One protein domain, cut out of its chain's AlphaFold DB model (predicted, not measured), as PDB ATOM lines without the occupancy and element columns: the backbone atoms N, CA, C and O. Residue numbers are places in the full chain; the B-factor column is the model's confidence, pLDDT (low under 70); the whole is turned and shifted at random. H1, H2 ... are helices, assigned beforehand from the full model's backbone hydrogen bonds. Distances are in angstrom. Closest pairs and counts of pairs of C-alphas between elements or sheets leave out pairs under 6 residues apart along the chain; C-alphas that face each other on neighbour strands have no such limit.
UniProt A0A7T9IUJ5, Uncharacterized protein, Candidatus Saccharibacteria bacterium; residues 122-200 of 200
ATOM      1  N   SER A 122     -27.457  -8.498 -14.915       58.81
ATOM      2  CA  SER A 122     -26.213  -8.805 -14.218       58.81
ATOM      3  C   SER A 122     -25.091  -8.946 -15.247       58.81
ATOM      4  O   SER A 122     -25.251  -9.566 -16.301       58.81
ATOM      5  N   THR A 123     -23.937  -8.358 -14.939       53.12
ATOM      6  CA  THR A 123     -22.720  -8.470 -15.759       53.12
ATOM      7  C   THR A 123     -22.355  -9.922 -16.060       53.12
ATOM      8  O   THR A 123     -21.764 -10.212 -17.097       53.12
ATOM      9  N   ASP A 124     -22.749 -10.827 -15.168       54.75
ATOM     10  CA  ASP A 124     -22.435 -12.244 -15.232       54.75
ATOM     11  C   ASP A 124     -23.245 -12.954 -16.328       54.75
ATOM     12  O   ASP A 124     -22.677 -13.730 -17.094       54.75
ATOM     13  N   ILE A 125     -24.539 -12.642 -16.483       61.78
ATOM     14  CA  ILE A 125     -25.373 -13.224 -17.551       61.78
ATOM     15  C   ILE A 125     -24.962 -12.690 -18.928       61.78
ATOM     16  O   ILE A 125     -24.836 -13.466 -19.872       61.78
ATOM     17  N   GLN A 126     -24.644 -11.398 -19.040       56.91
ATOM     18  CA  GLN A 126     -24.153 -10.834 -20.300       56.91
ATOM     19  C   GLN A 126     -22.830 -11.480 -20.744       56.91
ATOM     20  O   GLN A 126     -22.638 -11.766 -21.928       56.91
ATOM     21  N   ALA A 127     -21.915 -11.739 -19.803       64.25
ATOM     22  CA  ALA A 127     -20.672 -12.444 -20.094       64.25
ATOM     23  C   ALA A 127     -20.931 -13.875 -20.592       64.25
ATOM     24  O   ALA A 127     -20.256 -14.331 -21.518       64.25
ATOM     25  N   LEU A 128     -21.923 -14.567 -20.026       68.19
ATOM     26  CA  LEU A 128     -22.321 -15.906 -20.462       68.19
ATOM     27  C   LEU A 128     -22.917 -15.902 -21.873       68.19
ATOM     28  O   LEU A 128     -22.496 -16.712 -22.698       68.19
ATOM     29  N   ASP A 129     -23.806 -14.963 -22.192       69.56
ATOM     30  CA  ASP A 129     -24.375 -14.831 -23.541       69.56
ATOM     31  C   ASP A 129     -23.283 -14.549 -24.585       69.56
ATOM     32  O   ASP A 129     -23.231 -15.186 -25.640       69.56
ATOM     33  N   MET A 130     -22.331 -13.668 -24.261       67.94
ATOM     34  CA  MET A 130     -21.168 -13.416 -25.117       67.94
ATOM     35  C   MET A 130     -20.299 -14.667 -25.312       67.94
ATOM     36  O   MET A 130     -19.778 -14.895 -26.406       67.94
ATOM     37  N   MET A 131     -20.121 -15.488 -24.271       74.25
ATOM     38  CA  MET A 131     -19.391 -16.752 -24.381       74.25
ATOM     39  C   MET A 131     -20.127 -17.759 -25.270       74.25
ATOM     40  O   MET A 131     -19.475 -18.425 -26.075       74.25
ATOM     41  N   ILE A 132     -21.456 -17.847 -25.168       72.75
ATOM     42  CA  ILE A 132     -22.288 -18.724 -26.004       72.75
ATOM     43  C   ILE A 132     -22.162 -18.332 -27.477       72.75
ATOM     44  O   ILE A 132     -21.874 -19.187 -28.315       72.75
ATOM     45  N   GLU A 133     -22.292 -17.044 -27.793       72.62
ATOM     46  CA  GLU A 133     -22.135 -16.552 -29.166       72.62
ATOM     47  C   GLU A 133     -20.723 -16.800 -29.705       72.62
ATOM     48  O   GLU A 133     -20.542 -17.283 -30.823       72.62
ATOM     49  N   ARG A 134     -19.691 -16.588 -28.880       79.25
ATOM     50  CA  ARG A 134     -18.310 -16.897 -29.266       79.25
ATOM     51  C   ARG A 134     -18.094 -18.389 -29.544       79.25
ATOM     52  O   ARG A 134     -17.309 -18.724 -30.433       79.25
ATOM     53  N   LEU A 135     -18.736 -19.276 -28.785       79.31
ATOM     54  CA  LEU A 135     -18.670 -20.722 -29.011       79.31
ATOM     55  C   LEU A 135     -19.365 -21.115 -30.319       79.31
ATOM     56  O   LEU A 135     -18.788 -21.890 -31.080       79.31
ATOM     57  N   ARG A 136     -20.534 -20.536 -30.620       81.50
ATOM     58  CA  ARG A 136     -21.251 -20.759 -31.888       81.50
ATOM     59  C   ARG A 136     -20.425 -20.340 -33.097       81.50
ATOM     60  O   ARG A 136     -20.167 -21.159 -33.971       81.50
ATOM     61  N   ILE A 137     -19.924 -19.104 -33.094       79.06
ATOM     62  CA  ILE A 137     -19.092 -18.579 -34.188       79.06
ATOM     63  C   ILE A 137     -17.851 -19.451 -34.391       79.06
ATOM     64  O   ILE A 137     -17.443 -19.707 -35.522       79.06
ATOM     65  N   ARG A 138     -17.236 -19.929 -33.301       81.44
ATOM     66  CA  ARG A 138     -16.096 -20.844 -33.390       81.44
ATOM     67  C   ARG A 138     -16.485 -22.159 -34.068       81.44
ATOM     68  O   ARG A 138     -15.750 -22.586 -34.948       81.44
ATOM     69  N   GLN A 139     -17.603 -22.770 -33.682       81.44
ATOM     70  CA  GLN A 139     -18.080 -24.017 -34.287       81.44
ATOM     71  C   GLN A 139     -18.373 -23.851 -35.781       81.44
ATOM     72  O   GLN A 139     -17.945 -24.676 -36.583       81.44
ATOM     73  N   GLU A 140     -19.042 -22.764 -36.171       83.62
ATOM     74  CA  GLU A 140     -19.322 -22.458 -37.579       83.62
ATOM     75  C   GLU A 140     -18.037 -22.224 -38.380       83.62
ATOM     76  O   GLU A 140     -17.875 -22.752 -39.480       83.62
ATOM     77  N   LEU A 141     -17.086 -21.478 -37.809       82.06
ATOM     78  CA  LEU A 141     -15.780 -21.245 -38.419       82.06
ATOM     79  C   LEU A 141     -14.987 -22.548 -38.582       82.06
ATOM     80  O   LEU A 141     -14.331 -22.738 -39.602       82.06
ATOM     81  N   GLU A 142     -15.008 -23.427 -37.581       81.00
ATOM     82  CA  GLU A 142     -14.356 -24.738 -37.642       81.00
ATOM     83  C   GLU A 142     -14.993 -25.616 -38.722       81.00
ATOM     84  O   GLU A 142     -14.263 -26.151 -39.554       81.00
ATOM     85  N   ALA A 143     -16.326 -25.683 -38.792       81.69
ATOM     86  CA  ALA A 143     -17.042 -26.415 -39.838       81.69
ATOM     87  C   ALA A 143     -16.703 -25.896 -41.246       81.69
ATOM     88  O   ALA A 143     -16.381 -26.683 -42.134       81.69
ATOM     89  N   ALA A 144     -16.685 -24.574 -41.439       80.50
ATOM     90  CA  ALA A 144     -16.316 -23.963 -42.716       80.50
ATOM     91  C   ALA A 144     -14.853 -24.241 -43.102       80.50
ATOM     92  O   ALA A 144     -14.545 -24.455 -44.273       80.50
ATOM     93  N   LYS A 145     -13.933 -24.262 -42.130       78.75
ATOM     94  CA  LYS A 145     -12.528 -24.610 -42.385       78.75
ATOM     95  C   LYS A 145     -12.339 -26.092 -42.712       78.75
ATOM     96  O   LYS A 145     -11.435 -26.399 -43.485       78.75
ATOM     97  N   ILE A 146     -13.154 -26.979 -42.138       80.69
ATOM     98  CA  ILE A 146     -13.168 -28.409 -42.482       80.69
ATOM     99  C   ILE A 146     -13.628 -28.585 -43.929       80.69
ATOM    100  O   ILE A 146     -12.935 -29.233 -44.707       80.69
ATOM    101  N   ASP A 147     -14.732 -27.940 -44.312       78.44
ATOM    102  CA  ASP A 147     -15.291 -28.024 -45.669       78.44
ATOM    103  C   ASP A 147     -14.337 -27.439 -46.730       78.44
ATOM    104  O   ASP A 147     -14.154 -27.997 -47.809       78.44
ATOM    105  N   ALA A 148     -13.626 -26.360 -46.386       77.25
ATOM    106  CA  ALA A 148     -12.588 -25.766 -47.229       77.25
ATOM    107  C   ALA A 148     -11.248 -26.540 -47.234       77.25
ATOM    108  O   ALA A 148     -10.291 -26.094 -47.870       77.25
ATOM    109  N   GLY A 149     -11.129 -27.649 -46.492       75.38
ATOM    110  CA  GLY A 149      -9.889 -28.428 -46.357       75.38
ATOM    111  C   GLY A 149      -8.749 -27.695 -45.631       75.38
ATOM    112  O   GLY A 149      -7.597 -28.116 -45.694       75.38
ATOM    113  N   MET A 150      -9.047 -26.585 -44.951       72.62
ATOM    114  CA  MET A 150      -8.076 -25.720 -44.266       72.62
ATOM    115  C   MET A 150      -7.842 -26.109 -42.800       72.62
ATOM    116  O   MET A 150      -6.945 -25.565 -42.155       72.62
ATOM    117  N   TYR A 151      -8.662 -27.002 -42.245       74.88
ATOM    118  CA  TYR A 151      -8.554 -27.472 -40.867       74.88
ATOM    119  C   TYR A 151      -8.936 -28.944 -40.779       74.88
ATOM    120  O   TYR A 151     -10.029 -29.325 -41.186       74.88
ATOM    121  N   ASN A 152      -8.043 -29.756 -40.216       79.44
ATOM    122  CA  ASN A 152      -8.341 -31.133 -39.860       79.44
ATOM    123  C   ASN A 152      -8.343 -31.252 -38.325       79.44
ATOM    124  O   ASN A 152      -7.279 -31.092 -37.724       79.44
ATOM    125  N   PRO A 153      -9.497 -31.520 -37.689       75.94
ATOM    126  CA  PRO A 153      -9.598 -31.627 -36.236       75.94
ATOM    127  C   PRO A 153      -8.829 -32.828 -35.662       75.94
ATOM    128  O   PRO A 153      -8.443 -32.791 -34.496       75.94
ATOM    129  N   ASP A 154      -8.569 -33.860 -36.469       79.69
ATOM    130  CA  ASP A 154      -7.838 -35.062 -36.053       79.69
ATOM    131  C   ASP A 154      -6.320 -34.939 -36.254       79.69
ATOM    132  O   ASP A 154      -5.554 -35.801 -35.802       79.69
ATOM    133  N   ALA A 155      -5.865 -33.875 -36.925       81.31
ATOM    134  CA  ALA A 155      -4.449 -33.622 -37.131       81.31
ATOM    135  C   ALA A 155      -3.789 -33.110 -35.835       81.31
ATOM    136  O   ALA A 155      -4.305 -32.196 -35.186       81.31
ATOM    137  N   PRO A 156      -2.616 -33.648 -35.457       84.00
ATOM    138  CA  PRO A 156      -1.844 -33.134 -34.334       84.00
ATOM    139  C   PRO A 156      -1.480 -31.662 -34.529       84.00
ATOM    140  O   PRO A 156      -1.206 -31.219 -35.644       84.00
ATOM    141  N   ILE A 157      -1.408 -30.920 -33.422       83.06
ATOM    142  CA  ILE A 157      -1.010 -29.511 -33.431       83.06
ATOM    143  C   ILE A 157       0.379 -29.366 -34.061       83.06
ATOM    144  O   ILE A 157       1.341 -30.023 -33.649       83.06
ATOM    145  N   ASP A 158       0.496 -28.443 -35.016       82.56
ATOM    146  CA  ASP A 158       1.779 -28.068 -35.593       82.56
ATOM    147  C   ASP A 158       2.307 -26.766 -34.988       82.56
ATOM    148  O   ASP A 158       1.999 -25.662 -35.431       82.56
ATOM    149  N   ILE A 159       3.099 -26.900 -33.927       82.50
ATOM    150  CA  ILE A 159       3.636 -25.753 -33.180       82.50
ATOM    151  C   ILE A 159       4.660 -24.975 -34.008       82.50
ATOM    152  O   ILE A 159       4.752 -23.754 -33.898       82.50
ATOM    153  N   GLU A 160       5.380 -25.664 -34.888       82.06
ATOM    154  CA  GLU A 160       6.430 -25.066 -35.714       82.06
ATOM    155  C   GLU A 160       5.864 -24.052 -36.724       82.06
ATOM    156  O   GLU A 160       6.551 -23.096 -37.092       82.06
ATOM    157  N   ALA A 161       4.579 -24.176 -37.084       82.56
ATOM    158  CA  ALA A 161       3.868 -23.224 -37.934       82.56
ATOM    159  C   ALA A 161       3.699 -21.829 -37.293       82.56
ATOM    160  O   ALA A 161       3.522 -20.843 -38.008       82.56
ATOM    161  N   PHE A 162       3.798 -21.712 -35.962       78.38
ATOM    162  CA  PHE A 162       3.693 -20.433 -35.244       78.38
ATOM    163  C   PHE A 162       5.005 -19.631 -35.233       78.38
ATOM    164  O   PHE A 162       5.059 -18.518 -34.705       78.38
ATOM    165  N   GLY A 163       6.067 -20.170 -35.837       84.88
ATOM    166  CA  GLY A 163       7.365 -19.520 -35.941       84.88
ATOM    167  C   GLY A 163       8.280 -19.787 -34.746       84.88
ATOM    168  O   GLY A 163       7.862 -20.173 -33.650       84.88
ATOM    169  N   ARG A 164       9.579 -19.573 -34.975       85.94
ATOM    170  CA  ARG A 164      10.659 -20.032 -34.090       85.94
ATOM    171  C   ARG A 164      10.527 -19.529 -32.651       85.94
ATOM    172  O   ARG A 164      10.638 -20.316 -31.725       85.94
ATOM    173  N   VAL A 165      10.269 -18.236 -32.459       85.44
ATOM    174  CA  VAL A 165      10.232 -17.617 -31.119       85.44
ATOM    175  C   VAL A 165       9.119 -18.218 -30.255       85.44
ATOM    176  O   VAL A 165       9.368 -18.605 -29.118       85.44
ATOM    177  N   TYR A 166       7.915 -18.360 -30.809       83.94
ATOM    178  CA  TYR A 166       6.779 -18.938 -30.087       83.94
ATOM    179  C   TYR A 166       6.949 -20.436 -29.836       83.94
ATOM    180  O   TYR A 166       6.557 -20.927 -28.782       83.94
ATOM    181  N   THR A 167       7.577 -21.148 -30.773       86.69
ATOM    182  CA  THR A 167       7.877 -22.578 -30.636       86.69
ATOM    183  C   THR A 167       8.828 -22.845 -29.465       86.69
ATOM    184  O   THR A 167       8.565 -23.723 -28.643       86.69
ATOM    185  N   GLU A 168       9.910 -22.071 -29.352       87.50
ATOM    186  CA  GLU A 168      10.893 -22.221 -28.269       87.50
ATOM    187  C   GLU A 168      10.288 -21.886 -26.899       87.50
ATOM    188  O   GLU A 168      10.451 -22.647 -25.943       87.50
ATOM    189  N   GLU A 169       9.530 -20.789 -26.800       88.00
ATOM    190  CA  GLU A 169       8.849 -20.418 -25.552       88.00
ATOM    191  C   GLU A 169       7.788 -21.450 -25.147       88.00
ATOM    192  O   GLU A 169       7.659 -21.780 -23.966       88.00
ATOM    193  N   PHE A 170       7.074 -22.034 -26.113       87.62
ATOM    194  CA  PHE A 170       6.116 -23.100 -25.843       87.62
ATOM    195  C   PHE A 170       6.794 -24.343 -25.249       87.62
ATOM    196  O   PHE A 170       6.351 -24.848 -24.217       87.62
ATOM    197  N   TYR A 171       7.882 -24.830 -25.850       89.69
ATOM    198  CA  TYR A 171       8.592 -26.001 -25.322       89.69
ATOM    199  C   TYR A 171       9.285 -25.722 -23.989       89.69
ATOM    200  O   TYR A 171       9.409 -26.622 -23.160       89.69
ATOM    201  N   ARG A 172       9.679 -24.471 -23.740       89.31
ATOM    202  CA  ARG A 172      10.184 -24.043 -22.436       89.31
ATOM    203  C   ARG A 172       9.105 -24.095 -21.356       89.31
ATOM    204  O   ARG A 172       9.383 -24.548 -20.248       89.31
ATOM    205  N   ALA A 173       7.891 -23.644 -21.675       89.31
ATOM    206  CA  ALA A 173       6.748 -23.682 -20.765       89.31
ATOM    207  C   ALA A 173       6.216 -25.110 -20.547       89.31
ATOM    208  O   ALA A 173       5.756 -25.436 -19.453       89.31
ATOM    209  N   PHE A 174       6.320 -25.975 -21.562       88.50
ATOM    210  CA  PHE A 174       5.835 -27.356 -21.534       88.50
ATOM    211  C   PHE A 174       6.927 -28.353 -21.978       88.50
ATOM    212  O   PHE A 174       6.891 -28.850 -23.107       88.50
ATOM    213  N   PRO A 175       7.871 -28.719 -21.088       84.88
ATOM    214  CA  PRO A 175       9.059 -29.506 -21.447       84.88
ATOM    215  C   PRO A 175       8.763 -30.884 -22.062       84.88
ATOM    216  O   PRO A 175       9.489 -31.339 -22.939       84.88
ATOM    217  N   GLY A 176       7.673 -31.539 -21.644       87.31
ATOM    218  CA  GLY A 176       7.255 -32.848 -22.167       87.31
ATOM    219  C   GLY A 176       6.364 -32.790 -23.412       87.31
ATOM    220  O   GLY A 176       5.948 -33.829 -23.920       87.31
ATOM    221  N   ALA A 177       6.020 -31.595 -23.905       86.12
ATOM    222  CA  ALA A 177       5.125 -31.472 -25.052       86.12
ATOM    223  C   ALA A 177       5.796 -31.905 -26.362       86.12
ATOM    224  O   ALA A 177       5.126 -32.444 -27.237       86.12
ATOM    225  N   LYS A 178       7.117 -31.727 -26.482       85.62
ATOM    226  CA  LYS A 178       7.871 -32.081 -27.693       85.62
ATOM    227  C   LYS A 178       7.767 -33.570 -28.031       85.62
ATOM    228  O   LYS A 178       7.500 -33.922 -29.175       85.62
ATOM    229  N   GLU A 179       7.942 -34.429 -27.031       87.44
ATOM    230  CA  GLU A 179       7.861 -35.885 -27.188       87.44
ATOM    231  C   GLU A 179       6.430 -36.330 -27.500       87.44
ATOM    232  O   GLU A 179       6.212 -37.049 -28.472       87.44
ATOM    233  N   LYS A 180       5.441 -35.810 -26.760       86.88
ATOM    234  CA  LYS A 180       4.021 -36.127 -26.985       86.88
ATOM    235  C   LYS A 180       3.530 -35.716 -28.372       86.88
ATOM    236  O   LYS A 180       2.789 -36.455 -29.006       86.88
ATOM    237  N   ILE A 181       3.942 -34.549 -28.864       87.25
ATOM    238  CA  ILE A 181       3.562 -34.085 -30.206       87.25
ATOM    239  C   ILE A 181       4.239 -34.942 -31.278       87.25
ATOM    240  O   ILE A 181       3.618 -35.248 -32.295       87.25
ATOM    241  N   ALA A 182       5.490 -35.361 -31.064       86.25
ATOM    242  CA  ALA A 182       6.183 -36.263 -31.980       86.25
ATOM    243  C   ALA A 182       5.497 -37.639 -32.062       86.25
ATOM    244  O   ALA A 182       5.298 -38.149 -33.168       86.25
ATOM    245  N   GLU A 183       5.079 -38.187 -30.920       89.31
ATOM    246  CA  GLU A 183       4.294 -39.422 -30.821       89.31
ATOM    247  C   GLU A 183       2.949 -39.281 -31.549       89.31
ATOM    248  O   GLU A 183       2.663 -40.046 -32.467       89.31
ATOM    249  N   GLN A 184       2.186 -38.221 -31.267       86.69
ATOM    250  CA  GLN A 184       0.914 -37.938 -31.943       86.69
ATOM    251  C   GLN A 184       1.070 -37.780 -33.463       86.69
ATOM    252  O   GLN A 184       0.260 -38.306 -34.229       86.69
ATOM    253  N   LYS A 185       2.126 -37.093 -33.927       86.56
ATOM    254  CA  LYS A 185       2.462 -36.976 -35.359       86.56
ATOM    255  C   LYS A 185       2.783 -38.338 -35.973       86.56
ATOM    256  O   LYS A 185       2.417 -38.591 -37.120       86.56
ATOM    257  N   GLN A 186       3.458 -39.225 -35.246       85.44
ATOM    258  CA  GLN A 186       3.745 -40.580 -35.708       85.44
ATOM    259  C   GLN A 186       2.480 -41.439 -35.792       85.44
ATOM    260  O   GLN A 186       2.222 -42.011 -36.847       85.44
ATOM    261  N   GLU A 187       1.660 -41.460 -34.743       85.44
ATOM    262  CA  GLU A 187       0.388 -42.189 -34.715       85.44
ATOM    263  C   GLU A 187      -0.589 -41.711 -35.793       85.44
ATOM    264  O   GLU A 187      -1.266 -42.518 -36.429       85.44
ATOM    265  N   TYR A 188      -0.669 -40.397 -36.017       85.44
ATOM    266  CA  TYR A 188      -1.494 -39.814 -37.072       85.44
ATOM    267  C   TYR A 188      -1.032 -40.267 -38.463       85.44
ATOM    268  O   TYR A 188      -1.852 -40.738 -39.246       85.44
ATOM    269  N   ARG A 189       0.280 -40.234 -38.752       84.19
ATOM    270  CA  ARG A 189       0.833 -40.751 -40.021       84.19
ATOM    271  C   ARG A 189       0.505 -42.229 -40.234       84.19
ATOM    272  O   ARG A 189       0.114 -42.614 -41.329       84.19
ATOM    273  N   THR A 190       0.630 -43.056 -39.195       85.25
ATOM    274  CA  THR A 190       0.294 -44.487 -39.279       85.25
ATOM    275  C   THR A 190      -1.199 -44.720 -39.525       85.25
ATOM    276  O   THR A 190      -1.541 -45.616 -40.294       85.25
ATOM    277  N   ARG A 191      -2.083 -43.921 -38.909       82.50
ATOM    278  CA  ARG A 191      -3.536 -43.984 -39.145       82.50
ATOM    279  C   ARG A 191      -3.899 -43.598 -40.578       82.50
ATOM    280  O   ARG A 191      -4.520 -44.402 -41.258       82.50
ATOM    281  N   VAL A 192      -3.409 -42.456 -41.065       79.56
ATOM    282  CA  VAL A 192      -3.660 -41.990 -42.442       79.56
ATOM    283  C   VAL A 192      -3.221 -43.037 -43.474       79.56
ATOM    284  O   VAL A 192      -4.006 -43.406 -44.339       79.56
ATOM    285  N   HIS A 193      -2.019 -43.611 -43.331       75.88
ATOM    286  CA  HIS A 193      -1.544 -44.664 -44.236       75.88
ATOM    287  C   HIS A 193      -2.371 -45.958 -44.177       75.88
ATOM    288  O   HIS A 193      -2.470 -46.675 -45.173       75.88
ATOM    289  N   ARG A 194      -2.946 -46.292 -43.016       73.88
ATOM    290  CA  ARG A 194      -3.819 -47.461 -42.863       73.88
ATOM    291  C   ARG A 194      -5.166 -47.242 -43.548       73.88
ATOM    292  O   ARG A 194      -5.653 -48.163 -44.197       73.88
ATOM    293  N   ASP A 195      -5.730 -46.048 -43.420       72.12
ATOM    294  CA  ASP A 195      -7.022 -45.693 -44.009       72.12
ATOM    295  C   ASP A 195      -6.916 -45.569 -45.543       72.12
ATOM    296  O   ASP A 195      -7.784 -46.057 -46.266       72.12
ATOM    297  N   GLU A 196      -5.793 -45.054 -46.059       69.75
ATOM    298  CA  GLU A 196      -5.463 -45.038 -47.498       69.75
ATOM    299  C   GLU A 196      -5.302 -46.450 -48.094       69.75
ATOM    300  O   GLU A 196      -5.676 -46.688 -49.240       69.75
ATOM    301  N   ALA A 197      -4.778 -47.408 -47.321       66.25
ATOM    302  CA  ALA A 197      -4.599 -48.798 -47.755       66.25
ATOM    303  C   ALA A 197      -5.892 -49.640 -47.710       66.25
ATOM    304  O   ALA A 197      -5.932 -50.719 -48.299       66.25
ATOM    305  N   GLN A 198      -6.925 -49.182 -46.996       57.53
ATOM    306  CA  GLN A 198      -8.224 -49.859 -46.870       57.53
ATOM    307  C   GLN A 198      -9.320 -49.245 -47.759       57.53
ATOM    308  O   GLN A 198     -10.365 -49.866 -47.940       57.53
ATOM    309  N   GLY A 199      -9.093 -48.044 -48.300       56.91
ATOM    310  CA  GLY A 199     -10.036 -47.298 -49.140       56.91
ATOM    311  C   GLY A 199      -9.860 -47.464 -50.655       56.91
ATOM    312  O   GLY A 199     -10.398 -46.639 -51.393       56.91
ATOM    313  N   ASN A 200      -9.120 -48.479 -51.118       45.09
ATOM    314  CA  ASN A 200      -8.921 -48.807 -52.538       45.09
ATOM    315  C   ASN A 200      -9.394 -50.233 -52.846       45.09
ATOM    316  O   ASN A 200      -9.009 -51.147 -52.081       45.09
TER     317      ASN A 200
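Overview. This is residues 122 to 200 of the 200 residues of an uncharacterized protein of Candidatus Saccharibacteria bacterium (UniProt A0A7T9IUJ5). Look for an open, flat frame: two long helices, H1 and H4, stay apart, and a long link leads from H1 to the short helices H2 and H3, from which H4 sets off. Residues 122 to 140, of which 123 to 140 belong to H1, stick out as an arm. The printed part has 79 residues, with four named helices in the order H1, H2, H3, H4 and no named strand; its class is all helix. It is only just extended, close to loose, with a radius of gyration of the C-alphas of 17.8 A and spans of 54 by 39 by 18 A.

Along the chain. Find C-alpha 123 at (-22.720, -8.470, -15.759); from there H1, residues 123 to 147, runs 36.5 A. H2 is residues 159 to 162 and H3 residues 164 to 173. H4, residues 177 to 198, runs 31.5 A to C-alpha 198 at (-8.224, -49.859, -46.870).

Arrangement. H1 is apart from H2, H3 and H4. H3 is close to but not clearly touching H2, the closest C-alphas being Glu 160 and Thr 167, 5.8 A. H3 and H4 are also close but not clearly touching, the closest C-alphas being Tyr 171 and Ala 177, 6.5 A; they run opposite ways at a steep tilt of 69.5 degrees, only just short of about perpendicular. In H1, H3 and H4 every O i to N i+4 pair is within hydrogen-bond range; H2 is too short for one.

Size, cuts and confidence. The C-alphas farthest apart, of Ser 122 and Asn 200, are 58.0 A apart. The printed part has no cut; the link H1 to H2 is long, the others tight. Residues 122 to 130 and 196 to 200 have pLDDT under 70.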